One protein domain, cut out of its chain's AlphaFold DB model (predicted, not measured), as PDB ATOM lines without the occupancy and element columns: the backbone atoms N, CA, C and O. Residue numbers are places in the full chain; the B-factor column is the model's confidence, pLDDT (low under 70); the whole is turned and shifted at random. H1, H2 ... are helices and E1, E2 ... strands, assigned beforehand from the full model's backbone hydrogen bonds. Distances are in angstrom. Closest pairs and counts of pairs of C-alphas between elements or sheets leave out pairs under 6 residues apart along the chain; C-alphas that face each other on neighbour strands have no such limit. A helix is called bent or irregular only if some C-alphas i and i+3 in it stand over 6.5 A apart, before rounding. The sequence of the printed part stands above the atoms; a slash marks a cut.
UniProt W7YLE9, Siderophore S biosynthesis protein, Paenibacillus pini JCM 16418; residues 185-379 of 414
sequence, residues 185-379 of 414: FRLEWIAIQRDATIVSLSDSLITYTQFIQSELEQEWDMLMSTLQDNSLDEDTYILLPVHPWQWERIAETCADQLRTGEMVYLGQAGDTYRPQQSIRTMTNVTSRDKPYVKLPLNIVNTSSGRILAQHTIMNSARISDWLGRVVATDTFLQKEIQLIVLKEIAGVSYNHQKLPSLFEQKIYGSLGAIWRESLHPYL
ATOM      1  N   PHE A 185     179.253 166.199 137.885       97.94
ATOM      2  CA  PHE A 185     179.196 167.617 138.219       97.94
ATOM      3  C   PHE A 185     178.206 168.364 137.333       97.94
ATOM      4  O   PHE A 185     177.859 167.931 136.237       97.94
ATOM      5  N   ARG A 186     177.756 169.516 137.822       98.06
ATOM      6  CA  ARG A 186     176.902 170.437 137.071       98.06
ATOM      7  C   ARG A 186     177.770 171.412 136.286       98.06
ATOM      8  O   ARG A 186     178.896 171.706 136.689       98.06
ATOM      9  N   LEU A 187     177.257 171.896 135.161       98.56
ATOM     10  CA  LEU A 187     177.955 172.891 134.346       98.56
ATOM     11  C   LEU A 187     177.753 174.295 134.918       98.56
ATOM     12  O   LEU A 187     176.726 174.578 135.534       98.56
ATOM     13  N   GLU A 188     178.726 175.171 134.677       98.44
ATOM     14  CA  GLU A 188     178.587 176.602 134.943       98.44
ATOM     15  C   GLU A 188     177.799 177.253 133.815       98.44
ATOM     16  O   GLU A 188     177.983 176.894 132.654       98.44
ATOM     17  N   TRP A 189     176.969 178.241 134.126       98.44
ATOM     18  CA  TRP A 189     176.229 178.997 133.124       98.44
ATOM     19  C   TRP A 189     176.609 180.467 133.143       98.44
ATOM     20  O   TRP A 189     176.741 181.101 134.194       98.44
ATOM     21  N   ILE A 190     176.754 181.018 131.941       98.12
ATOM     22  CA  ILE A 190     176.888 182.452 131.720       98.12
ATOM     23  C   ILE A 190     175.850 182.918 130.705       98.12
ATOM     24  O   ILE A 190     175.510 182.195 129.771       98.12
ATOM     25  N   ALA A 191     175.367 184.140 130.874       98.00
ATOM     26  CA  ALA A 191     174.642 184.867 129.845       98.00
ATOM     27  C   ALA A 191     175.616 185.790 129.115       98.00
ATOM     28  O   ALA A 191     176.422 186.467 129.747       98.00
ATOM     29  N   ILE A 192     175.535 185.832 127.790       97.44
ATOM     30  CA  ILE A 192     176.343 186.705 126.937       97.44
ATOM     31  C   ILE A 192     175.405 187.534 126.071       97.44
ATOM     32  O   ILE A 192     174.435 186.988 125.545       97.44
ATOM     33  N   GLN A 193     175.685 188.824 125.884       96.69
ATOM     34  CA  GLN A 193     174.926 189.647 124.946       96.69
ATOM     35  C   GLN A 193     174.868 188.984 123.568       96.69
ATOM     36  O   GLN A 193     175.865 188.498 123.029       96.69
ATOM     37  N   ARG A 194     173.668 188.946 122.989       95.81
ATOM     38  CA  ARG A 194     173.362 188.192 121.771       95.81
ATOM     39  C   ARG A 194     174.264 188.591 120.607       95.81
ATOM     40  O   ARG A 194     174.705 187.724 119.858       95.81
ATOM     41  N   ASP A 195     174.585 189.874 120.467       94.50
ATOM     42  CA  ASP A 195     175.459 190.386 119.409       94.50
ATOM     43  C   ASP A 195     176.947 190.035 119.621       94.50
ATOM     44  O   ASP A 195     177.734 190.068 118.667       94.50
ATOM     45  N   ALA A 196     177.339 189.661 120.838       96.00
ATOM     46  CA  ALA A 196     178.644 189.114 121.194       96.00
ATOM     47  C   ALA A 196     178.692 187.576 121.086       96.00
ATOM     48  O   ALA A 196     179.679 186.954 121.477       96.00
ATOM     49  N   THR A 197     177.671 186.946 120.499       96.81
ATOM     50  CA  THR A 197     177.647 185.501 120.236       96.81
ATOM     51  C   THR A 197     177.459 185.176 118.763       96.81
ATOM     52  O   THR A 197     176.979 185.983 117.967       96.81
ATOM     53  N   ILE A 198     177.850 183.961 118.397       96.50
ATOM     54  CA  ILE A 198     177.536 183.353 117.109       96.50
ATOM     55  C   ILE A 198     176.904 181.994 117.385       96.50
ATOM     56  O   ILE A 198     177.499 181.160 118.067       96.50
ATOM     57  N   VAL A 199     175.711 181.776 116.834       97.50
ATOM     58  CA  VAL A 199     174.928 180.550 117.008       97.50
ATOM     59  C   VAL A 199     174.929 179.743 115.708       97.50
ATOM     60  O   VAL A 199     174.767 180.296 114.621       97.50
ATOM     61  N   SER A 200     175.100 178.431 115.830       97.81
ATOM     62  CA  SER A 200     174.860 177.432 114.790       97.81
ATOM     63  C   SER A 200     173.697 176.557 115.236       97.81
ATOM     64  O   SER A 200     173.689 176.076 116.368       97.81
ATOM     65  N   LEU A 201     172.697 176.376 114.380       98.25
ATOM     66  CA  LEU A 201     171.475 175.654 114.720       98.25
ATOM     67  C   LEU A 201     171.084 174.740 113.560       98.25
ATOM     68  O   LEU A 201     171.196 175.145 112.402       98.25
ATOM     69  N   SER A 202     170.682 173.513 113.882       98.00
ATOM     70  CA  SER A 202     170.183 172.539 112.913       98.00
ATOM     71  C   SER A 202     168.803 172.939 112.403       98.00
ATOM     72  O   SER A 202     168.017 173.546 113.131       98.00
ATOM     73  N   ASP A 203     168.486 172.517 111.178       95.75
ATOM     74  CA  ASP A 203     167.154 172.634 110.575       95.75
ATOM     75  C   ASP A 203     166.060 171.936 111.425       95.75
ATOM     76  O   ASP A 203     164.869 172.187 111.229       95.75
ATOM     77  N   SER A 204     166.436 171.051 112.360       93.94
ATOM     78  CA  SER A 204     165.515 170.359 113.275       93.94
ATOM     79  C   SER A 204     165.056 171.197 114.475       93.94
ATOM     80  O   SER A 204     164.120 170.793 115.167       93.94
ATOM     81  N   LEU A 205     165.683 172.349 114.735       95.94
ATOM     82  CA  LEU A 205     165.393 173.205 115.886       95.94
ATOM     83  C   LEU A 205     164.829 174.560 115.439       95.94
ATOM     84  O   LEU A 205     165.254 175.132 114.439       95.94
ATOM     85  N   ILE A 206     163.879 175.102 116.207       93.62
ATOM     86  CA  ILE A 206     163.207 176.369 115.870       93.62
ATOM     87  C   ILE A 206     164.075 177.567 116.276       93.62
ATOM     88  O   ILE A 206     164.395 178.424 115.454       93.62
ATOM     89  N   THR A 207     164.458 177.642 117.552       96.06
ATOM     90  CA  THR A 207     165.354 178.679 118.073       96.06
ATOM     91  C   THR A 207     166.297 178.102 119.119       96.06
ATOM     92  O   THR A 207     165.962 177.147 119.820       96.06
ATOM     93  N   TYR A 208     167.465 178.727 119.270       97.00
ATOM     94  CA  TYR A 208     168.417 178.368 120.320       97.00
ATOM     95  C   TYR A 208     167.837 178.574 121.728       97.00
ATOM     96  O   TYR A 208     168.017 177.728 122.594       97.00
ATOM     97  N   THR A 209     167.101 179.667 121.954       95.75
ATOM     98  CA  THR A 209     166.493 179.968 123.260       95.75
ATOM     99  C   THR A 209     165.511 178.879 123.691       95.75
ATOM    100  O   THR A 209     165.621 178.378 124.804       95.75
ATOM    101  N   GLN A 210     164.610 178.444 122.801       95.81
ATOM    102  CA  GLN A 210     163.672 177.356 123.105       95.81
ATOM    103  C   GLN A 210     164.391 176.029 123.367       95.81
ATOM    104  O   GLN A 210     163.987 175.279 124.251       95.81
ATOM    105  N   PHE A 211     165.469 175.752 122.628       97.69
ATOM    106  CA  PHE A 211     166.293 174.571 122.862       97.69
ATOM    107  C   PHE A 211     166.924 174.597 124.264       97.69
ATOM    108  O   PHE A 211     166.732 173.662 125.035       97.69
ATOM    109  N   ILE A 212     167.586 175.688 124.655       97.69
ATOM    110  CA  ILE A 212     168.180 175.796 125.998       97.69
ATOM    111  C   ILE A 212     167.123 175.783 127.107       97.69
ATOM    112  O   ILE A 212     167.356 175.187 128.156       97.69
ATOM    113  N   GLN A 213     165.947 176.367 126.874       96.19
ATOM    114  CA  GLN A 213     164.828 176.266 127.807       96.19
ATOM    115  C   GLN A 213     164.405 174.804 128.027       96.19
ATOM    116  O   GLN A 213     164.148 174.416 129.163       96.19
ATOM    117  N   SER A 214     164.388 173.972 126.976       95.12
ATOM    118  CA  SER A 214     164.128 172.531 127.124       95.12
ATOM    119  C   SER A 214     165.264 171.761 127.801       95.12
ATOM    120  O   SER A 214     165.000 170.777 128.479       95.12
ATOM    121  N   GLU A 215     166.514 172.214 127.672       96.44
ATOM    122  CA  GLU A 215     167.651 171.579 128.349       96.44
ATOM    123  C   GLU A 215     167.643 171.859 129.861       96.44
ATOM    124  O   GLU A 215     167.934 170.962 130.653       96.44
ATOM    125  N   LEU A 216     167.293 173.089 130.258       95.94
ATOM    126  CA  LEU A 216     167.299 173.558 131.651       95.94
ATOM    127  C   LEU A 216     165.988 173.317 132.410       95.94
ATOM    128  O   LEU A 216     165.999 173.281 133.641       95.94
ATOM    129  N   GLU A 217     164.874 173.172 131.694       92.88
ATOM    130  CA  GLU A 217     163.535 172.935 132.240       92.88
ATOM    131  C   GLU A 217     163.202 173.871 133.419       92.88
ATOM    132  O   GLU A 217     163.055 175.078 133.242       92.88
ATOM    133  N   GLN A 218     163.091 173.321 134.633       90.00
ATOM    134  CA  GLN A 218     162.661 174.031 135.841       90.00
ATOM    135  C   GLN A 218     163.658 175.100 136.301       90.00
ATOM    136  O   GLN A 218     163.281 176.020 137.022       90.00
ATOM    137  N   GLU A 219     164.927 174.994 135.906       95.19
ATOM    138  CA  GLU A 219     165.960 175.946 136.316       95.19
ATOM    139  C   GLU A 219     166.119 177.128 135.361       95.19
ATOM    140  O   GLU A 219     166.821 178.084 135.690       95.19
ATOM    141  N   TRP A 220     165.425 177.111 134.218       94.81
ATOM    142  CA  TRP A 220     165.385 178.239 133.291       94.81
ATOM    143  C   TRP A 220     164.941 179.532 133.990       94.81
ATOM    144  O   TRP A 220     165.650 180.536 133.933       94.81
ATOM    145  N   ASP A 221     163.814 179.487 134.706       92.62
ATOM    146  CA  ASP A 221     163.226 180.667 135.354       92.62
ATOM    147  C   ASP A 221     164.154 181.260 136.426       92.62
ATOM    148  O   ASP A 221     164.217 182.476 136.592       92.62
ATOM    149  N   MET A 222     164.924 180.413 137.117       93.62
ATOM    150  CA  MET A 222     165.910 180.830 138.122       93.62
ATOM    151  C   MET A 222     167.117 181.542 137.487       93.62
ATOM    152  O   MET A 222     167.608 182.550 138.004       93.62
ATOM    153  N   LEU A 223     167.575 181.063 136.328       94.12
ATOM    154  CA  LEU A 223     168.623 181.756 135.583       94.12
ATOM    155  C   LEU A 223     168.121 183.086 135.003       94.12
ATOM    156  O   LEU A 223     168.847 184.080 135.044       94.12
ATOM    157  N   MET A 224     166.880 183.131 134.508       93.12
ATOM    158  CA  MET A 224     166.275 184.367 134.000       93.12
ATOM    159  C   MET A 224     166.052 185.397 135.110       93.12
ATOM    160  O   MET A 224     166.375 186.570 134.919       93.12
ATOM    161  N   SER A 225     165.598 184.983 136.299       91.12
ATOM    162  CA  SER A 225     165.415 185.908 137.426       91.12
ATOM    163  C   SER A 225     166.725 186.588 137.823       91.12
ATOM    164  O   SER A 225     166.728 187.768 138.153       91.12
ATOM    165  N   THR A 226     167.856 185.889 137.694       91.12
ATOM    166  CA  THR A 226     169.183 186.478 137.932       91.12
ATOM    167  C   THR A 226     169.483 187.629 136.962       91.12
ATOM    168  O   THR A 226     170.077 188.631 137.362       91.12
ATOM    169  N   LEU A 227     169.059 187.545 135.697       91.25
ATOM    170  CA  LEU A 227     169.202 188.649 134.737       91.25
ATOM    171  C   LEU A 227     168.264 189.813 135.074       91.25
ATOM    172  O   LEU A 227     168.691 190.972 135.077       91.25
ATOM    173  N   GLN A 228     167.018 189.502 135.424       90.38
ATOM    174  CA  GLN A 228     166.003 190.493 135.788       90.38
ATOM    175  C   GLN A 228     166.389 191.279 137.051       90.38
ATOM    176  O   GLN A 228     166.255 192.503 137.075       90.38
ATOM    177  N   ASP A 229     166.953 190.612 138.062       89.25
ATOM    178  CA  ASP A 229     167.457 191.238 139.292       89.25
ATOM    179  C   ASP A 229     168.597 192.236 139.012       89.25
ATOM    180  O   ASP A 229     168.764 193.224 139.729       89.25
ATOM    181  N   ASN A 230     169.341 192.031 137.920       85.69
ATOM    182  CA  ASN A 230     170.360 192.959 137.426       85.69
ATOM    183  C   ASN A 230     169.799 194.030 136.468       85.69
ATOM    184  O   ASN A 230     170.565 194.794 135.883       85.69
ATOM    185  N   SER A 231     168.470 194.127 136.330       89.62
ATOM    186  CA  SER A 231     167.775 195.037 135.406       89.62
ATOM    187  C   SER A 231     168.190 194.854 133.938       89.62
ATOM    188  O   SER A 231     168.240 195.823 133.177       89.62
ATOM    189  N   LEU A 232     168.512 193.617 133.548       90.75
ATOM    190  CA  LEU A 232     168.894 193.255 132.187       90.75
ATOM    191  C   LEU A 232     167.710 192.633 131.442       90.75
ATOM    192  O   LEU A 232     166.924 191.885 132.018       90.75
ATOM    193  N   ASP A 233     167.604 192.943 130.151       89.69
ATOM    194  CA  ASP A 233     166.594 192.369 129.260       89.69
ATOM    195  C   ASP A 233     167.032 190.973 128.794       89.69
ATOM    196  O   ASP A 233     167.982 190.849 128.019       89.69
ATOM    197  N   GLU A 234     166.349 189.928 129.261       85.44
ATOM    198  CA  GLU A 234     166.655 188.523 128.967       85.44
ATOM    199  C   GLU A 234     166.674 188.197 127.465       85.44
ATOM    200  O   GLU A 234     167.516 187.413 127.018       85.44
ATOM    201  N   ASP A 235     165.853 188.873 126.655       88.62
ATOM    202  CA  ASP A 235     165.793 188.651 125.205       88.62
ATOM    203  C   ASP A 235     167.090 189.078 124.493       88.62
ATOM    204  O   ASP A 235     167.423 188.593 123.396       88.62
ATOM    205  N   THR A 236     167.875 189.948 125.134       94.12
ATOM    206  CA  THR A 236     169.163 190.436 124.623       94.12
ATOM    207  C   THR A 236     170.340 189.522 124.947       94.12
ATOM    208  O   THR A 236     171.431 189.768 124.431       94.12
ATOM    209  N   TYR A 237     170.139 188.444 125.711       96.62
ATOM    210  CA  TYR A 237     171.200 187.515 126.100       96.62
ATOM    211  C   TYR A 237     171.030 186.117 125.496       96.62
ATOM    212  O   TYR A 237     169.955 185.673 125.094       96.62
ATOM    213  N   ILE A 238     172.154 185.414 125.425       97.38
ATOM    214  CA  ILE A 238     172.283 184.013 125.055       97.38
ATOM    215  C   ILE A 238     172.961 183.290 126.213       97.38
ATOM    216  O   ILE A 238     174.040 183.683 126.653       97.38
ATOM    217  N   LEU A 239     172.330 182.220 126.689       98.06
ATOM    218  CA  LEU A 239     172.889 181.365 127.728       98.06
ATOM    219  C   LEU A 239     173.906 180.400 127.123       98.06
ATOM    220  O   LEU A 239     173.646 179.789 126.086       98.06
ATOM    221  N   LEU A 240     175.050 180.254 127.778       98.38
ATOM    222  CA  LEU A 240     176.149 179.387 127.376       98.38
ATOM    223  C   LEU A 240     176.598 178.547 128.582       98.38
ATOM    224  O   LEU A 240     177.000 179.133 129.593       98.38
ATOM    225  N   PRO A 241     176.595 177.204 128.485       98.62
ATOM    226  CA  PRO A 241     177.243 176.375 129.486       98.62
ATOM    227  C   PRO A 241     178.766 176.417 129.323       98.62
ATOM    228  O   PRO A 241     179.303 176.477 128.213       98.62
ATOM    229  N   VAL A 242     179.474 176.329 130.440       98.62
ATOM    230  CA  VAL A 242     180.931 176.340 130.535       98.62
ATOM    231  C   VAL A 242     181.361 175.231 131.490       98.62
ATOM    232  O   VAL A 242     180.736 174.971 132.516       98.62
ATOM    233  N   HIS A 243     182.450 174.543 131.154       98.75
ATOM    234  CA  HIS A 243     183.020 173.541 132.051       98.75
ATOM    235  C   HIS A 243     183.543 174.230 133.331       98.75
ATOM    236  O   HIS A 243     184.280 175.208 133.190       98.75
ATOM    237  N   PRO A 244     183.292 173.721 134.555       98.38
ATOM    238  CA  PRO A 244     183.717 174.383 135.799       98.38
ATOM    239  C   PRO A 244     185.210 174.742 135.846       98.38
ATOM    240  O   PRO A 244     185.575 175.905 135.995       98.38
ATOM    241  N   TRP A 245     186.089 173.775 135.556       98.25
ATOM    242  CA  TRP A 245     187.538 174.021 135.435       98.25
ATOM    243  C   TRP A 245     187.914 175.110 134.416       98.25
ATOM    244  O   TRP A 245     188.904 175.823 134.596       98.25
ATOM    245  N   GLN A 246     187.164 175.203 133.312       97.94
ATOM    246  CA  GLN A 246     187.411 176.197 132.273       97.94
ATOM    247  C   GLN A 246     187.004 177.574 132.786       97.94
ATOM    248  O   GLN A 246     187.789 178.508 132.647       97.94
ATOM    249  N   TRP A 247     185.826 177.681 133.411       97.75
ATOM    250  CA  TRP A 247     185.308 178.925 133.978       97.75
ATOM    251  C   TRP A 247     186.295 179.562 134.961       97.75
ATOM    252  O   TRP A 247     186.670 180.718 134.771       97.75
ATOM    253  N   GLU A 248     186.817 178.783 135.915       95.31
ATOM    254  CA  GLU A 248     187.822 179.247 136.887       95.31
ATOM    255  C   GLU A 248     189.047 179.902 136.227       95.31
ATOM    256  O   GLU A 248     189.644 180.819 136.785       95.31
ATOM    257  N   ARG A 249     189.429 179.454 135.025       93.56
ATOM    258  CA  ARG A 249     190.616 179.942 134.306       93.56
ATOM    259  C   ARG A 249     190.349 181.125 133.393       93.56
ATOM    260  O   ARG A 249     191.271 181.886 133.102       93.56
ATOM    261  N   ILE A 250     189.124 181.268 132.902       93.88
ATOM    262  CA  ILE A 250     188.780 182.338 131.960       93.88
ATOM    263  C   ILE A 250     188.072 183.511 132.625       93.88
ATOM    264  O   ILE A 250     188.079 184.592 132.040       93.88
ATOM    265  N   ALA A 251     187.501 183.338 133.822       93.19
ATOM    266  CA  ALA A 251     186.738 184.379 134.509       93.19
ATOM    267  C   ALA A 251     187.559 185.666 134.690       93.19
ATOM    268  O   ALA A 251     187.091 186.746 134.341       93.19
ATOM    269  N   GLU A 252     188.820 185.549 135.127       90.69
ATOM    270  CA  GLU A 252     189.735 186.696 135.245       90.69
ATOM    271  C   GLU A 252     190.024 187.353 133.893       90.69
ATOM    272  O   GLU A 252     190.109 188.575 133.789       90.69
ATOM    273  N   THR A 253     190.147 186.545 132.837       91.25
ATOM    274  CA  THR A 253     190.352 187.065 131.481       91.25
ATOM    275  C   THR A 253     189.108 187.827 131.019       91.25
ATOM    276  O   THR A 253     189.246 188.862 130.385       91.25
ATOM    277  N   CYS A 254     187.907 187.393 131.400       93.50
ATOM    278  CA  CYS A 254     186.637 188.020 131.027       93.50
ATOM    279  C   CYS A 254     186.196 189.155 131.973       93.50
ATOM    280  O   CYS A 254     185.038 189.570 131.933       93.50
ATOM    281  N   ALA A 255     187.079 189.666 132.841       94.00
ATOM    282  CA  ALA A 255     186.715 190.646 133.868       94.00
ATOM    283  C   ALA A 255     186.088 191.931 133.298       94.00
ATOM    284  O   ALA A 255     185.155 192.476 133.888       94.00
ATOM    285  N   ASP A 256     186.552 192.407 132.139       93.31
ATOM    286  CA  ASP A 256     185.971 193.585 131.486       93.31
ATOM    287  C   ASP A 256     184.577 193.310 130.915       93.31
ATOM    288  O   ASP A 256     183.683 194.151 131.041       93.31
ATOM    289  N   GLN A 257     184.364 192.129 130.334       95.00
ATOM    290  CA  GLN A 257     183.056 191.697 129.838       95.00
ATOM    291  C   GLN A 257     182.060 191.541 130.991       95.00
ATOM    292  O   GLN A 257     180.924 191.999 130.893       95.00
ATOM    293  N   LEU A 258     182.512 190.989 132.119       95.00
ATOM    294  CA  LEU A 258     181.724 190.891 133.348       95.00
ATOM    295  C   LEU A 258     181.376 192.272 133.915       95.00
ATOM    296  O   LEU A 258     180.237 192.536 134.284       95.00
ATOM    297  N   ARG A 259     182.345 193.193 133.944       94.69
ATOM    298  CA  ARG A 259     182.145 194.560 134.449       94.69
ATOM    299  C   ARG A 259     181.182 195.377 133.584       94.69
ATOM    300  O   ARG A 259     180.498 196.257 134.098       94.69
ATOM    301  N   THR A 260     181.188 195.157 132.272       93.44
ATOM    302  CA  THR A 260     180.360 195.903 131.307       93.44
ATOM    303  C   THR A 260     178.960 195.321 131.140       93.44
ATOM    304  O   THR A 260     178.115 195.975 130.532       93.44
ATOM    305  N   GLY A 261     178.706 194.127 131.682       93.75
ATOM    306  CA  GLY A 261     177.469 193.386 131.454       93.75
ATOM    307  C   GLY A 261     177.402 192.739 130.070       93.75
ATOM    308  O   GLY A 261     176.354 192.242 129.689       93.75
ATOM    309  N   GLU A 262     178.494 192.712 129.299       95.12
ATOM    310  CA  GLU A 262     178.541 191.901 128.076       95.12
ATOM    311  C   GLU A 262     178.416 190.406 128.410       95.12
ATOM    312  O   GLU A 262     177.799 189.646 127.663       95.12
ATOM    313  N   MET A 263     178.959 190.008 129.565       96.25
ATOM    314  CA  MET A 263     178.789 188.689 130.164       96.25
ATOM    315  C   MET A 263     178.245 188.809 131.587       96.25
ATOM    316  O   MET A 263     178.649 189.692 132.340       96.25
ATOM    317  N   VAL A 264     177.392 187.870 131.984       96.94
ATOM    318  CA  VAL A 264     176.871 187.740 133.347       96.94
ATOM    319  C   VAL A 264     177.044 186.297 133.793       96.94
ATOM    320  O   VAL A 264     176.629 185.374 133.096       96.94
ATOM    321  N   TYR A 265     177.666 186.094 134.951       97.19
ATOM    322  CA  TYR A 265     177.771 184.770 135.555       97.19
ATOM    323  C   TYR A 265     176.471 184.407 136.269       97.19
ATOM    324  O   TYR A 265     175.988 185.184 137.090       97.19
ATOM    325  N   LEU A 266     175.928 183.232 135.955       97.06
ATOM    326  CA  LEU A 266     174.635 182.767 136.460       97.06
ATOM    327  C   LEU A 266     174.763 181.629 137.485       97.06
ATOM    328  O   LEU A 266     173.800 181.316 138.176       97.06
ATOM    329  N   GLY A 267     175.950 181.028 137.615       96.44
ATOM    330  CA  GLY A 267     176.191 179.905 138.520       96.44
ATOM    331  C   GLY A 267     175.934 178.536 137.896       96.44
ATOM    332  O   GLY A 267     175.738 178.399 136.688       96.44
ATOM    333  N   GLN A 268     175.950 177.510 138.745       97.31
ATOM    334  CA  GLN A 268     175.707 176.128 138.342       97.31
ATOM    335  C   GLN A 268     174.212 175.845 138.226       97.31
ATOM    336  O   GLN A 268     173.465 176.075 139.179       97.31
ATOM    337  N   ALA A 269     173.798 175.282 137.093       96.94
ATOM    338  CA  ALA A 269     172.394 175.007 136.811       96.94
ATOM    339  C   ALA A 269     172.191 173.810 135.869       96.94
ATOM    340  O   ALA A 269     173.108 173.385 135.160       96.94
ATOM    341  N   GLY A 270     170.964 173.287 135.858       95.81
ATOM    342  CA  GLY A 270     170.538 172.142 135.057       95.81
ATOM    343  C   GLY A 270     171.060 170.789 135.552       95.81
ATOM    344  O   GLY A 270     171.386 170.608 136.730       95.81
ATOM    345  N   ASP A 271     171.112 169.836 134.627       97.44
ATOM    346  CA  ASP A 271     171.438 168.436 134.893       97.44
ATOM    347  C   ASP A 271     172.887 168.196 135.347       97.44
ATOM    348  O   ASP A 271     173.772 169.054 135.249       97.44
ATOM    349  N   THR A 272     173.127 166.983 135.845       97.88
ATOM    350  CA  THR A 272     174.455 166.494 136.207       97.88
ATOM    351  C   THR A 272     175.079 165.770 135.026       97.88
ATOM    352  O   THR A 272     174.428 164.988 134.330       97.88
ATOM    353  N   TYR A 273     176.371 166.001 134.829       98.31
ATOM    354  CA  TYR A 273     177.122 165.514 133.693       98.31
ATOM    355  C   TYR A 273     178.349 164.710 134.106       98.31
ATOM    356  O   TYR A 273     178.947 164.954 135.155       98.31
ATOM    357  N   ARG A 274     178.757 163.790 133.226       97.56
ATOM    358  CA  ARG A 274     179.991 163.006 133.341       97.56
ATOM    359  C   ARG A 274     180.842 163.137 132.070       97.56
ATOM    360  O   ARG A 274     180.299 163.018 130.970       97.56
ATOM    361  N   PRO A 275     182.166 163.341 132.177       97.38
ATOM    362  CA  PRO A 275     183.043 163.410 131.015       97.38
ATOM    363  C   PRO A 275     183.214 162.039 130.338       97.38
ATOM    364  O   PRO A 275     183.474 161.028 130.990       97.38
ATOM    365  N   GLN A 276     183.124 162.033 129.009       96.50
ATOM    366  CA  GLN A 276     183.454 160.909 128.124       96.50
ATOM    367  C   GLN A 276     184.972 160.814 127.875       96.50
ATOM    368  O   GLN A 276     185.740 161.672 128.323       96.50
ATOM    369  N   GLN A 277     185.437 159.828 127.093       95.06
ATOM    370  CA  GLN A 277     186.869 159.625 126.790       95.06
ATOM    371  C   GLN A 277     187.569 160.869 126.213       95.06
ATOM    372  O   GLN A 277     188.775 161.063 126.384       95.06
ATOM    373  N   SER A 278     186.818 161.750 125.542       95.31
ATOM    374  CA  SER A 278     187.335 163.012 124.999       95.31
ATOM    375  C   SER A 278     187.669 164.061 126.072       95.31
ATOM    376  O   SER A 278     188.231 165.109 125.733       95.31
ATOM    377  N   ILE A 279     187.322 163.796 127.340       96.88
ATOM    378  CA  ILE A 279     187.398 164.654 128.536       96.88
ATOM    379  C   ILE A 279     186.407 165.817 128.492       96.88
ATOM    380  O   ILE A 279     185.827 166.171 129.504       96.88
ATOM    381  N   ARG A 280     186.207 166.420 127.321       97.69
ATOM    382  CA  ARG A 280     185.445 167.662 127.140       97.69
ATOM    383  C   ARG A 280     184.040 167.477 126.566       97.69
ATOM    384  O   ARG A 280     183.359 168.465 126.303       97.69
ATOM    385  N   THR A 281     183.645 166.243 126.280       98.31
ATOM    386  CA  THR A 281     182.269 165.886 125.920       98.31
ATOM    387  C   THR A 281     181.613 165.268 127.136       98.31
ATOM    388  O   THR A 281     182.197 164.395 127.768       98.31
ATOM    389  N   MET A 282     180.428 165.755 127.459       98.31
ATOM    390  CA  MET A 282     179.711 165.478 128.686       98.31
ATOM    391  C   MET A 282     178.469 164.646 128.378       98.31
ATOM    392  O   MET A 282     177.607 165.101 127.625       98.31
ATOM    393  N   THR A 283     178.374 163.454 128.960       97.25
ATOM    394  CA  THR A 283     177.136 162.668 129.052       97.25
ATOM    395  C   THR A 283     176.235 163.276 130.107       97.25
ATOM    396  O   THR A 283     176.699 163.552 131.213       97.25
ATOM    397  N   ASN A 284     174.958 163.463 129.777       97.69
ATOM    398  CA  ASN A 284     173.936 163.829 130.745       97.69
ATOM    399  C   ASN A 284     173.548 162.586 131.561       97.69
ATOM    400  O   ASN A 284     173.020 161.618 131.019       97.69
ATOM    401  N   VAL A 285     173.855 162.603 132.857       96.19
ATOM    402  CA  VAL A 285     173.586 161.486 133.775       96.19
ATOM    403  C   VAL A 285     172.150 161.531 134.293       96.19
ATOM    404  O   VAL A 285     171.552 160.484 134.527       96.19
ATOM    405  N   THR A 286     171.579 162.729 134.453       96.25
ATOM    406  CA  THR A 286     170.191 162.894 134.908       96.25
ATOM    407  C   THR A 286     169.198 162.364 133.872       96.25
ATOM    408  O   THR A 286     168.245 161.672 134.225       96.25
ATOM    409  N   SER A 287     169.432 162.675 132.595       95.06
ATOM    410  CA  SER A 287     168.538 162.376 131.477       95.06
ATOM    411  C   SER A 287     169.341 161.891 130.272       95.06
ATOM    412  O   SER A 287     169.794 162.687 129.453       95.06
ATOM    413  N   ARG A 288     169.490 160.569 130.137       94.00
ATOM    414  CA  ARG A 288     170.339 159.953 129.100       94.00
ATOM    415  C   ARG A 288     169.924 160.279 127.660       94.00
ATOM    416  O   ARG A 288     170.758 160.246 126.762       94.00
ATOM    417  N   ASP A 289     168.653 160.597 127.433       95.69
ATOM    418  CA  ASP A 289     168.133 160.914 126.099       95.69
ATOM    419  C   ASP A 289     168.481 162.349 125.669       95.69
ATOM    420  O   ASP A 289     168.422 162.666 124.478       95.69
ATOM    421  N   LYS A 290     168.880 163.214 126.617       97.56
ATOM    422  CA  LYS A 290     169.307 164.580 126.310       97.56
ATOM    423  C   LYS A 290     170.658 164.594 125.589       97.56
ATOM    424  O   LYS A 290     171.487 163.706 125.806       97.56
ATOM    425  N   PRO A 291     170.908 165.605 124.740       98.31
ATOM    426  CA  PRO A 291     172.155 165.727 124.001       98.31
ATOM    427  C   PRO A 291     173.408 165.709 124.891       98.31
ATOM    428  O   PRO A 291     173.446 166.273 125.985       98.31
ATOM    429  N   TYR A 292     174.492 165.142 124.366       98.56
ATOM    430  CA  TYR A 292     175.832 165.347 124.900       98.56
ATOM    431  C   TYR A 292     176.246 166.813 124.756       98.56
ATOM    432  O   TYR A 292     176.033 167.416 123.700       98.56
ATOM    433  N   VAL A 293     176.955 167.359 125.746       98.75
ATOM    434  CA  VAL A 293     177.472 168.738 125.697       98.75
ATOM    435  C   VAL A 293     178.986 168.726 125.517       98.75
ATOM    436  O   VAL A 293     179.731 168.191 126.334       98.75
ATOM    437  N   LYS A 294     179.481 169.313 124.431       98.81
ATOM    438  CA  LYS A 294     180.911 169.434 124.127       98.81
ATOM    439  C   LYS A 294     181.384 170.851 124.412       98.81
ATOM    440  O   LYS A 294     180.904 171.801 123.798       98.81
ATOM    441  N   LEU A 295     182.370 170.973 125.292       98.75
ATOM    442  CA  LEU A 295     182.830 172.245 125.844       98.75
ATOM    443  C   LEU A 295     184.306 172.500 125.495       98.75
ATOM    444  O   LEU A 295     185.079 171.556 125.331       98.75
ATOM    445  N   PRO A 296     184.745 173.758 125.362       98.00
ATOM    446  CA  PRO A 296     186.146 174.123 125.447       98.00
ATOM    447  C   PRO A 296     186.772 173.637 126.748       98.00
ATOM    448  O   PRO A 296     186.179 173.742 127.821       98.00
ATOM    449  N   LEU A 297     188.009 173.171 126.645       97.62
ATOM    450  CA  LEU A 297     188.842 172.886 127.798       97.62
ATOM    451  C   LEU A 297     190.281 173.237 127.426       97.62
ATOM    452  O   LEU A 297     190.871 172.592 126.560       97.62
ATOM    453  N   ASN A 298     190.854 174.267 128.044       96.06
ATOM    454  CA  ASN A 298     192.190 174.783 127.715       96.06
ATOM    455  C   ASN A 298     193.320 173.908 128.281       96.06
ATOM    456  O   ASN A 298     194.238 174.384 128.945       96.06
ATOM    457  N   ILE A 299     193.244 172.610 127.995       97.06
ATOM    458  CA  ILE A 299     194.302 171.633 128.217       97.06
ATOM    459  C   ILE A 299     194.930 171.219 126.886       97.06
ATOM    460  O   ILE A 299     194.292 171.286 125.831       97.06
ATOM    461  N   VAL A 300     196.158 170.712 126.938       97.06
ATOM    462  CA  VAL A 300     196.778 169.980 125.823       97.06
ATOM    463  C   VAL A 300     196.771 168.498 126.166       97.06
ATOM    464  O   VAL A 300     197.239 168.103 127.227       97.06
ATOM    465  N   ASN A 301     196.222 167.666 125.289       96.38
ATOM    466  CA  ASN A 301     196.279 166.214 125.439       96.38
ATOM    467  C   ASN A 301     196.703 165.608 124.108       96.38
ATOM    468  O   ASN A 301     196.154 166.016 123.081       96.38
ATOM    469  N   THR A 302     197.646 164.662 124.100       93.62
ATOM    470  CA  THR A 302     198.174 164.090 122.843       93.62
ATOM    471  C   THR A 302     198.693 165.203 121.919       93.62
ATOM    472  O   THR A 302     198.275 165.317 120.765       93.62
ATOM    473  N   SER A 303     199.474 166.131 122.490       90.88
ATOM    474  CA  SER A 303     200.055 167.302 121.814       90.88
ATOM    475  C   SER A 303     199.066 168.225 121.080       90.88
ATOM    476  O   SER A 303     199.467 169.079 120.294       90.88
ATOM    477  N   SER A 304     197.763 168.099 121.355       93.06
ATOM    478  CA  SER A 304     196.700 168.906 120.746       93.06
ATOM    479  C   SER A 304     195.866 169.620 121.805       93.06
ATOM    480  O   SER A 304     195.380 168.998 122.758       93.06
ATOM    481  N   GLY A 305     195.666 170.926 121.611       94.69
ATOM    482  CA  GLY A 305     194.787 171.739 122.447       94.69
ATOM    483  C   GLY A 305     193.335 171.265 122.374       94.69
ATOM    484  O   GLY A 305     192.841 170.879 121.312       94.69
ATOM    485  N   ARG A 306     192.628 171.302 123.503       96.19
ATOM    486  CA  ARG A 306     191.216 170.896 123.609       96.19
ATOM    487  C   ARG A 306     190.258 172.094 123.551       96.19
ATOM    488  O   ARG A 306     189.133 172.036 124.050       96.19
ATOM    489  N   ILE A 307     190.673 173.126 122.815       96.00
ATOM    490  CA  ILE A 307     189.879 174.308 122.452       96.00
ATOM    491  C   ILE A 307     188.761 173.964 121.464       96.00
ATOM    492  O   ILE A 307     188.862 173.002 120.694       96.00
ATOM    493  N   LEU A 308     187.704 174.765 121.443       96.38
ATOM    494  CA  LEU A 308     186.602 174.641 120.494       96.38
ATOM    495  C   LEU A 308     186.540 175.892 119.615       96.38
ATOM    496  O   LEU A 308     185.917 176.885 119.969       96.38
ATOM    497  N   ALA A 309     187.243 175.861 118.482       95.38
ATOM    498  CA  ALA A 309     187.371 177.026 117.614       95.38
ATOM    499  C   ALA A 309     186.007 177.498 117.077       95.38
ATOM    500  O   ALA A 309     185.188 176.685 116.643       95.38
ATOM    501  N   GLN A 310     185.808 178.821 117.029       96.00
ATOM    502  CA  GLN A 310     184.557 179.451 116.589       96.00
ATOM    503  C   GLN A 310     184.093 178.924 115.223       96.00
ATOM    504  O   GLN A 310     182.933 178.562 115.056       96.00
ATOM    505  N   HIS A 311     185.002 178.808 114.250       95.12
ATOM    506  CA  HIS A 311     184.665 178.312 112.913       95.12
ATOM    507  C   HIS A 311     184.217 176.839 112.908       95.12
ATOM    508  O   HIS A 311     183.440 176.448 112.042       95.12
ATOM    509  N   THR A 312     184.670 176.011 113.854       95.69
ATOM    510  CA  THR A 312     184.163 174.639 114.012       95.69
ATOM    511  C   THR A 312     182.729 174.659 114.533       95.69
ATOM    512  O   THR A 312     181.882 173.973 113.972       95.69
ATOM    513  N   ILE A 313     182.439 175.490 115.540       97.38
ATOM    514  CA  ILE A 313     181.089 175.644 116.110       97.38
ATOM    515  C   ILE A 313     180.116 176.177 115.055       97.38
ATOM    516  O   ILE A 313     179.040 175.629 114.869       97.38
ATOM    517  N   MET A 314     180.509 177.200 114.293       96.25
ATOM    518  CA  MET A 314     179.671 177.779 113.235       96.25
ATOM    519  C   MET A 314     179.209 176.746 112.200       96.25
ATOM    520  O   MET A 314     178.112 176.862 111.652       96.25
ATOM    521  N   ASN A 315     180.038 175.739 111.935       97.06
ATOM    522  CA  ASN A 315     179.777 174.736 110.914       97.06
ATOM    523  C   ASN A 315     179.186 173.427 111.463       97.06
ATOM    524  O   ASN A 315     178.786 172.596 110.648       97.06
ATOM    525  N   SER A 316     179.100 173.233 112.785       96.50
ATOM    526  CA  SER A 316     178.732 171.942 113.389       96.50
ATOM    527  C   SER A 316     177.353 171.447 112.941       96.50
ATOM    528  O   SER A 316     177.245 170.355 112.376       96.50
ATOM    529  N   ALA A 317     176.321 172.282 113.087       97.69
ATOM    530  CA  ALA A 317     174.953 171.925 112.717       97.69
ATOM    531  C   ALA A 317     174.779 171.774 111.207       97.69
ATOM    532  O   ALA A 317     174.261 170.770 110.728       97.69
ATOM    533  N   ARG A 318     175.326 172.717 110.434       97.31
ATOM    534  CA  ARG A 318     175.230 172.708 108.966       97.31
ATOM    535  C   ARG A 318     175.858 171.459 108.347       97.31
ATOM    536  O   ARG A 318     175.293 170.888 107.414       97.31
ATOM    537  N   ILE A 319     177.027 171.047 108.845       98.12
ATOM    538  CA  ILE A 319     177.705 169.827 108.390       98.12
ATOM    539  C   ILE A 319     176.927 168.591 108.845       98.12
ATOM    540  O   ILE A 319     176.746 167.675 108.045       98.12
ATOM    541  N   SER A 320     176.430 168.574 110.084       98.19
ATOM    542  CA  SER A 320     175.656 167.446 110.618       98.19
ATOM    543  C   SER A 320     174.350 167.219 109.855       98.19
ATOM    544  O   SER A 320     174.027 166.082 109.518       98.19
ATOM    545  N   ASP A 321     173.633 168.284 109.500       98.38
ATOM    546  CA  ASP A 321     172.412 168.196 108.695       98.38
ATOM    547  C   ASP A 321     172.700 167.724 107.275       98.38
ATOM    548  O   ASP A 321     171.976 166.892 106.726       98.38
ATOM    549  N   TRP A 322     173.777 168.229 106.670       98.25
ATOM    550  CA  TRP A 322     174.215 167.754 105.364       98.25
ATOM    551  C   TRP A 322     174.564 166.263 105.394       98.25
ATOM    552  O   TRP A 322     174.050 165.517 104.560       98.25
ATOM    553  N   LEU A 323     175.360 165.812 106.366       98.06
ATOM    554  CA  LEU A 323     175.735 164.406 106.501       98.06
ATOM    555  C   LEU A 323     174.513 163.525 106.794       98.06
ATOM    556  O   LEU A 323     174.352 162.469 106.187       98.06
ATOM    557  N   GLY A 324     173.605 163.995 107.651       97.62
ATOM    558  CA  GLY A 324     172.336 163.327 107.920       97.62
ATOM    559  C   GLY A 324     171.475 163.161 106.667       97.62
ATOM    560  O   GLY A 324     170.888 162.102 106.470       97.62
ATOM    561  N   ARG A 325     171.436 164.167 105.781       97.81
ATOM    562  CA  ARG A 325     170.759 164.050 104.479       97.81
ATOM    563  C   ARG A 325     171.439 163.028 103.572       97.81
ATOM    564  O   ARG A 325     170.729 162.234 102.968       97.81
ATOM    565  N   VAL A 326     172.774 163.014 103.501       98.06
ATOM    566  CA  VAL A 326     173.519 162.012 102.717       98.06
ATOM    567  C   VAL A 326     173.121 160.602 103.152       98.06
ATOM    568  O   VAL A 326     172.651 159.834 102.317       98.06
ATOM    569  N   VAL A 327     173.200 160.306 104.453       97.75
ATOM    570  CA  VAL A 327     172.814 158.998 105.008       97.75
ATOM    571  C   VAL A 327     171.347 158.675 104.721       97.75
ATOM    572  O   VAL A 327     171.051 157.578 104.268       97.75
ATOM    573  N   ALA A 328     170.427 159.622 104.920       96.25
ATOM    574  CA  ALA A 328     168.998 159.391 104.704       96.25
ATOM    575  C   ALA A 328     168.618 159.150 103.229       96.25
ATOM    576  O   ALA A 328     167.591 158.528 102.958       96.25
ATOM    577  N   THR A 329     169.406 159.664 102.280       97.50
ATOM    578  CA  THR A 329     169.154 159.507 100.833       97.50
ATOM    579  C   THR A 329     169.890 158.332 100.195       97.50
ATOM    580  O   THR A 329     169.520 157.908  99.099       97.50
ATOM    581  N   ASP A 330     170.910 157.792 100.859       98.44
ATOM    582  CA  ASP A 330     171.684 156.656 100.374       98.44
ATOM    583  C   ASP A 330     171.079 155.342 100.892       98.44
ATOM    584  O   ASP A 330     171.027 155.080 102.094       98.44
ATOM    585  N   THR A 331     170.605 154.496  99.973       97.88
ATOM    586  CA  THR A 331     169.928 153.236 100.332       97.88
ATOM    587  C   THR A 331     170.858 152.257 101.044       97.88
ATOM    588  O   THR A 331     170.415 151.584 101.975       97.88
ATOM    589  N   PHE A 332     172.127 152.195 100.642       98.19
ATOM    590  CA  PHE A 332     173.108 151.307 101.252       98.19
ATOM    591  C   PHE A 332     173.386 151.746 102.696       98.19
ATOM    592  O   PHE A 332     173.290 150.940 103.622       98.19
ATOM    593  N   LEU A 333     173.626 153.043 102.916       97.88
ATOM    594  CA  LEU A 333     173.882 153.571 104.260       97.88
ATOM    595  C   LEU A 333     172.659 153.459 105.178       97.88
ATOM    596  O   LEU A 333     172.802 153.061 106.332       97.88
ATOM    597  N   GLN A 334     171.465 153.786 104.678       96.50
ATOM    598  CA  GLN A 334     170.245 153.794 105.483       96.50
ATOM    599  C   GLN A 334     169.715 152.388 105.782       96.50
ATOM    600  O   GLN A 334     169.298 152.123 106.906       96.50
ATOM    601  N   LYS A 335     169.646 151.505 104.776       94.75
ATOM    602  CA  LYS A 335     168.901 150.238 104.887       94.75
ATOM    603  C   LYS A 335     169.786 149.022 105.096       94.75
ATOM    604  O   LYS A 335     169.367 148.121 105.814       94.75
ATOM    605  N   GLU A 336     170.953 148.977 104.457       96.81
ATOM    606  CA  GLU A 336     171.846 147.814 104.538       96.81
ATOM    607  C   GLU A 336     172.778 147.916 105.744       96.81
ATOM    608  O   GLU A 336     172.867 146.977 106.527       96.81
ATOM    609  N   ILE A 337     173.434 149.067 105.916       96.19
ATOM    610  CA  ILE A 337     174.371 149.303 107.025       96.19
ATOM    611  C   ILE A 337     173.678 149.891 108.260       96.19
ATOM    612  O   ILE A 337     174.185 149.726 109.365       96.19
ATOM    613  N   GLN A 338     172.537 150.572 108.083       95.69
ATOM    614  CA  GLN A 338     171.820 151.284 109.151       95.69
ATOM    615  C   GLN A 338     172.733 152.251 109.923       95.69
ATOM    616  O   GLN A 338     172.751 152.300 111.151       95.69
ATOM    617  N   LEU A 339     173.533 153.024 109.182       97.31
ATOM    618  CA  LEU A 339     174.510 153.940 109.762       97.31
ATOM    619  C   LEU A 339     173.816 155.036 110.583       97.31
ATOM    620  O   LEU A 339     173.055 155.843 110.048       97.31
ATOM    621  N   ILE A 340     174.158 155.123 111.868       96.50
ATOM    622  CA  ILE A 340     173.725 156.202 112.759       96.50
ATOM    623  C   ILE A 340     174.778 157.313 112.764       96.50
ATOM    624  O   ILE A 340     175.970 157.071 112.955       96.50
ATOM    625  N   VAL A 341     174.325 158.557 112.586       96.88
ATOM    626  CA  VAL A 341     175.146 159.764 112.737       96.88
ATOM    627  C   VAL A 341     174.551 160.596 113.859       96.88
ATOM    628  O   VAL A 341     173.493 161.191 113.679       96.88
ATOM    629  N   LEU A 342     175.253 160.669 114.989       98.00
ATOM    630  CA  LEU A 342     174.873 161.527 116.111       98.00
ATOM    631  C   LEU A 342     175.158 162.987 115.748       98.00
ATOM    632  O   LEU A 342     176.317 163.423 115.757       98.00
ATOM    633  N   LYS A 343     174.119 163.734 115.373       98.56
ATOM    634  CA  LYS A 343     174.266 165.088 114.832       98.56
ATOM    635  C   LYS A 343     174.654 166.080 115.914       98.56
ATOM    636  O   LYS A 343     174.129 166.050 117.022       98.56
ATOM    637  N   GLU A 344     175.536 167.013 115.576       98.62
ATOM    638  CA  GLU A 344     175.803 168.200 116.389       98.62
ATOM    639  C   GLU A 344     174.717 169.256 116.103       98.62
ATOM    640  O   GLU A 344     174.883 170.079 115.211       98.62
ATOM    641  N   ILE A 345     173.580 169.195 116.805       98.50
ATOM    642  CA  ILE A 345     172.329 169.912 116.470       98.50
ATOM    643  C   ILE A 345     172.304 171.396 116.851       98.50
ATOM    644  O   ILE A 345     171.555 172.174 116.260       98.50
ATOM    645  N   ALA A 346     173.122 171.811 117.815       98.56
ATOM    646  CA  ALA A 346     173.225 173.203 118.234       98.56
ATOM    647  C   ALA A 346     174.666 173.542 118.606       98.56
ATOM    648  O   ALA A 346     175.437 172.686 119.042       98.56
ATOM    649  N   GLY A 347     175.031 174.809 118.465       98.25
ATOM    650  CA  GLY A 347     176.298 175.329 118.938       98.25
ATOM    651  C   GLY A 347     176.245 176.830 119.157       98.25
ATOM    652  O   GLY A 347     175.560 177.554 118.440       98.25
ATOM    653  N   VAL A 348     176.993 177.308 120.140       98.25
ATOM    654  CA  VAL A 348     177.176 178.736 120.404       98.25
ATOM    655  C   VAL A 348     178.647 179.007 120.669       98.25
ATOM    656  O   VAL A 348     179.329 178.225 121.323       98.25
ATOM    657  N   SER A 349     179.157 180.107 120.132       97.56
ATOM    658  CA  SER A 349     180.506 180.599 120.389       97.56
ATOM    659  C   SER A 349     180.425 182.038 120.852       97.56
ATOM    660  O   SER A 349     179.647 182.822 120.305       97.56
ATOM    661  N   TYR A 350     181.286 182.411 121.789       96.94
ATOM    662  CA  TYR A 350     181.559 183.820 122.025       96.94
ATOM    663  C   TYR A 350     182.294 184.415 120.813       96.94
ATOM    664  O   TYR A 350     183.215 183.793 120.272       96.94
ATOM    665  N   ASN A 351     181.868 185.596 120.366       94.81
ATOM    666  CA  ASN A 351     182.404 186.283 119.195       94.81
ATOM    667  C   ASN A 351     183.657 187.083 119.565       94.81
ATOM    668  O   ASN A 351     183.648 188.312 119.668       94.81
ATOM    669  N   HIS A 352     184.760 186.365 119.750       89.44
ATOM    670  CA  HIS A 352     186.023 186.954 120.188       89.44
ATOM    671  C   HIS A 352     186.652 187.903 119.157       89.44
ATOM    672  O   HIS A 352     187.508 188.702 119.513       89.44
ATOM    673  N   GLN A 353     186.244 187.848 117.886       88.12
ATOM    674  CA  GLN A 353     186.858 188.616 116.792       88.12
ATOM    675  C   GLN A 353     186.614 190.131 116.889       88.12
ATOM    676  O   GLN A 353     187.260 190.911 116.194       88.12
ATOM    677  N   LYS A 354     185.684 190.560 117.750       84.88
ATOM    678  CA  LYS A 354     185.464 191.978 118.072       84.88
ATOM    679  C   LYS A 354     186.510 192.536 119.047       84.88
ATOM    680  O   LYS A 354     186.565 193.745 119.261       84.88
ATOM    681  N   LEU A 355     187.319 191.670 119.654       87.81
ATOM    682  CA  LEU A 355     188.276 192.035 120.685       87.81
ATOM    683  C   LEU A 355     189.613 192.522 120.105       87.81
ATOM    684  O   LEU A 355     189.989 192.147 118.996       87.81
ATOM    685  N   PRO A 356     190.396 193.305 120.872       88.75
ATOM    686  CA  PRO A 356     191.781 193.599 120.521       88.75
ATOM    687  C   PRO A 356     192.608 192.314 120.340       88.75
ATOM    688  O   PRO A 356     192.480 191.380 121.129       88.75
ATOM    689  N   SER A 357     193.514 192.292 119.359       87.81
ATOM    690  CA  SER A 357     194.203 191.074 118.888       87.81
ATOM    691  C   SER A 357     194.891 190.233 119.975       87.81
ATOM    692  O   SER A 357     194.798 189.009 119.966       87.81
ATOM    693  N   LEU A 358     195.570 190.858 120.942       87.12
ATOM    694  CA  LEU A 358     196.229 190.131 122.039       87.12
ATOM    695  C   LEU A 358     195.231 189.474 122.999       87.12
ATOM    696  O   LEU A 358     195.531 188.446 123.604       87.12
ATOM    697  N   PHE A 359     194.058 190.080 123.166       86.00
ATOM    698  CA  PHE A 359     192.996 189.547 124.008       86.00
ATOM    699  C   PHE A 359     192.205 188.464 123.267       86.00
ATOM    700  O   PHE A 359     191.935 187.404 123.830       86.00
ATOM    701  N   GLU A 360     191.951 188.681 121.976       89.12
ATOM    702  CA  GLU A 360     191.369 187.690 121.074       89.12
ATOM    703  C   GLU A 360     192.122 186.352 121.146       89.12
ATOM    704  O   GLU A 360     191.505 185.308 121.338       89.12
ATOM    705  N   GLN A 361     193.459 186.376 121.087       87.69
ATOM    706  CA  GLN A 361     194.287 185.165 121.150       87.69
ATOM    707  C   GLN A 361     194.115 184.356 122.446       87.69
ATOM    708  O   GLN A 361     194.254 183.135 122.416       87.69
ATOM    709  N   LYS A 362     193.801 185.001 123.577       87.69
ATOM    710  CA  LYS A 362     193.582 184.311 124.863       87.69
ATOM    711  C   LYS A 362     192.212 183.636 124.935       87.69
ATOM    712  O   LYS A 362     192.063 182.586 125.560       87.69
ATOM    713  N   ILE A 363     191.208 184.242 124.307       91.69
ATOM    714  CA  ILE A 363     189.825 183.752 124.320       91.69
ATOM    715  C   ILE A 363     189.531 182.827 123.130       91.69
ATOM    716  O   ILE A 363     188.550 182.083 123.165       91.69
ATOM    717  N   TYR A 364     190.383 182.817 122.103       93.62
ATOM    718  CA  TYR A 364     190.221 181.985 120.916       93.62
ATOM    719  C   TYR A 364     189.943 180.516 121.267       93.62
ATOM    720  O   TYR A 364     190.792 179.796 121.790       93.62
ATOM    721  N   GLY A 365     188.725 180.073 120.954       94.56
ATOM    722  CA  GLY A 365     188.260 178.714 121.208       94.56
ATOM    723  C   GLY A 365     188.111 178.326 122.684       94.56
ATOM    724  O   GLY A 365     187.979 177.138 122.969       94.56
ATOM    725  N   SER A 366     188.121 179.297 123.601       96.12
ATOM    726  CA  SER A 366     188.011 179.110 125.056       96.12
ATOM    727  C   SER A 366     186.572 179.218 125.582       96.12
ATOM    728  O   SER A 366     186.321 178.815 126.717       96.12
ATOM    729  N   LEU A 367     185.645 179.765 124.785       96.69
ATOM    730  CA  LEU A 367     184.249 180.032 125.155       96.69
ATOM    731  C   LEU A 367     183.285 179.632 124.034       96.69
ATOM    732  O   LEU A 367     183.230 180.268 122.980       96.69
ATOM    733  N   GLY A 368     182.508 178.587 124.284       97.94
ATOM    734  CA  GLY A 368     181.504 178.067 123.370       97.94
ATOM    735  C   GLY A 368     180.978 176.715 123.832       97.94
ATOM    736  O   GLY A 368     181.430 176.184 124.841       97.94
ATOM    737  N   ALA A 369     180.027 176.157 123.102       98.69
ATOM    738  CA  ALA A 369     179.468 174.839 123.358       98.69
ATOM    739  C   ALA A 369     178.900 174.259 122.063       98.69
ATOM    740  O   ALA A 369     178.507 175.001 121.160       98.69
ATOM    741  N   ILE A 370     178.863 172.932 121.975       98.81
ATOM    742  CA  ILE A 370     178.136 172.185 120.946       98.81
ATOM    743  C   ILE A 370     177.292 171.120 121.644       98.81
ATOM    744  O   ILE A 370     177.812 170.406 122.499       98.81
ATOM    745  N   TRP A 371     176.040 170.968 121.230       98.81
ATOM    746  CA  TRP A 371     175.169 169.872 121.642       98.81
ATOM    747  C   TRP A 371     175.128 168.829 120.542       98.81
ATOM    748  O   TRP A 371     174.919 169.159 119.372       98.81
ATOM    749  N   ARG A 372     175.340 167.572 120.919       98.75
ATOM    750  CA  ARG A 372     175.279 166.421 120.023       98.75
ATOM    751  C   ARG A 372     174.188 165.478 120.482       98.75
ATOM    752  O   ARG A 372     174.136 165.181 121.663       98.75
ATOM    753  N   GLU A 373     173.372 164.983 119.563       98.56
ATOM    754  CA  GLU A 373     172.354 163.972 119.863       98.56
ATOM    755  C   GLU A 373     172.917 162.825 120.708       98.56
ATOM    756  O   GLU A 373     174.047 162.368 120.496       98.56
ATOM    757  N   SER A 374     172.108 162.373 121.662       97.69
ATOM    758  CA  SER A 374     172.399 161.175 122.437       97.69
ATOM    759  C   SER A 374     172.348 159.931 121.552       97.69
ATOM    760  O   SER A 374     171.597 159.887 120.579       97.69
ATOM    761  N   LEU A 375     173.130 158.907 121.900       96.81
ATOM    762  CA  LEU A 375     173.025 157.591 121.275       96.81
ATOM    763  C   LEU A 375     171.746 156.857 121.695       96.81
ATOM    764  O   LEU A 375     171.190 156.105 120.902       96.81
ATOM    765  N   HIS A 376     171.281 157.076 122.926       95.75
ATOM    766  CA  HIS A 376     170.218 156.278 123.545       95.75
ATOM    767  C   HIS A 376     168.907 156.242 122.749       95.75
ATOM    768  O   HIS A 376     168.379 155.146 122.574       95.75
ATOM    769  N   PRO A 377     168.416 157.355 122.166       96.00
ATOM    770  CA  PRO A 377     167.213 157.332 121.330       96.00
ATOM    771  C   PRO A 377     167.332 156.504 120.040       96.00
ATOM    772  O   PRO A 377     166.319 156.257 119.390       96.00
ATOM    773  N   TYR A 378     168.547 156.114 119.640       95.75
ATOM    774  CA  TYR A 378     168.796 155.309 118.443       95.75
ATOM    775  C   TYR A 378     168.897 153.802 118.719       95.75
ATOM    776  O   TYR A 378     168.945 153.034 117.761       95.75
ATOM    777  N   LEU A 379     168.954 153.378 119.986       94.44
ATOM    778  CA  LEU A 379     169.044 151.964 120.355       94.44
ATOM    779  C   LEU A 379     167.647 151.336 120.422       94.44
ATOM    780  O   LEU A 379     166.738 151.891 121.042       94.44
TER     781      LEU A 379
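Overview. This is residues 185 to 379 of the 414 residues of the protein "Siderophore S biosynthesis protein" of Paenibacillus pini JCM 16418 (UniProt W7YLE9). One antiparallel sheet curls like part of a barrel and folds back on itself, E2, E9, E10, E6 and E5 facing E1 and E3, with E4 as the hinge. Helix H4 packs along E9 and runs on past the sheet to H5, an arm that makes the length; bent H1 covers the opposite face. The printed part has 195 residues with six named helices and ten named strands, in the order E1 E2 H1 E3 H2 H3 E4 E5 E6 E7 E8 H4 H5 E9 H6 E10. The large sheet's order is E2 E9 E10 E6 E5 E4 E1 E3; the class is mixed, helices and strands. The whole is compact, radius of gyration of the C-alphas 17.1 A, spanning 56 by 40 by 29 A.

Along the chain. In the sheet, E1 is residues 185 to 193, 26.1 A long from C-alpha 185 at (179.196, 167.617, 138.219), E2 197 to 201, E3 237 to 242, E4 263 to 275, 25.6 A, E5 281 to 284, E6 292 to 294, E9 344 to 350, 17.6 A, and E10 368 to 372, ending at C-alpha 372 (175.279, 166.421, 120.023). E7 is 297 to 301 and E8 304 to 306. By its hydrogen bonds H1, 208 to 229, was assigned as one helix, but it is bent, C-alphas 215 and 218 being 9.3 A apart; its arms are H1a, 208 to 215, and H1b, 218 to 229, 18.2 A. H1b is irregular (6.7 A between C-alphas 218 and 221), as is H4, 310 to 329, 29.7 A (7.5 A between C-alphas 314 and 317). H2 is 244 to 250, H3 255 to 260, H5 331 to 336, H6 357 to 363.

Arrangement. E4 bends by 89 degrees at residue 271. N 190 and O 240 of E1 and E3 are within hydrogen-bond range at 3.0 A, as are N 347 and O 200 of E9 and E2 at 2.8 A. E4, E5 and E6 form a meander, each strand the antiparallel neighbour of the one before; N 283 and O 274 are 2.8 A apart. E3, H2, H3 and E4 form a split strand-helix-strand unit, E1 between its strands, with a right-handed crossover. H4 runs along E9, at 11 degrees on the local plane, closest C-alphas Ala 317 and Ile 345, 5.0 A. H2 is on the same face; H1a and H1b are on the opposite face. H3 stands at the sheet's level. H4 and H5 only just touch, with 3 pairs of C-alphas within 8 A, only at the corner. H6 is not on the sheet. E7 and E8 form a hairpin, N 301 and O 304 at 3.0 A. Every O i to N i+4 pair is within hydrogen-bond range in H1a, H3 and H5, but 6 of 8 in H1b, 2 of 3 in H2, 14 of 16 in H4 and 2 of 3 in H6.

Size, cuts and confidence. The C-alphas farthest apart, of Ser 231 and Glu 336, are 56.6 A apart. The printed part has no cut and no long link. Mean pLDDT of the printed part is 95.6, and no printed residue is under 70.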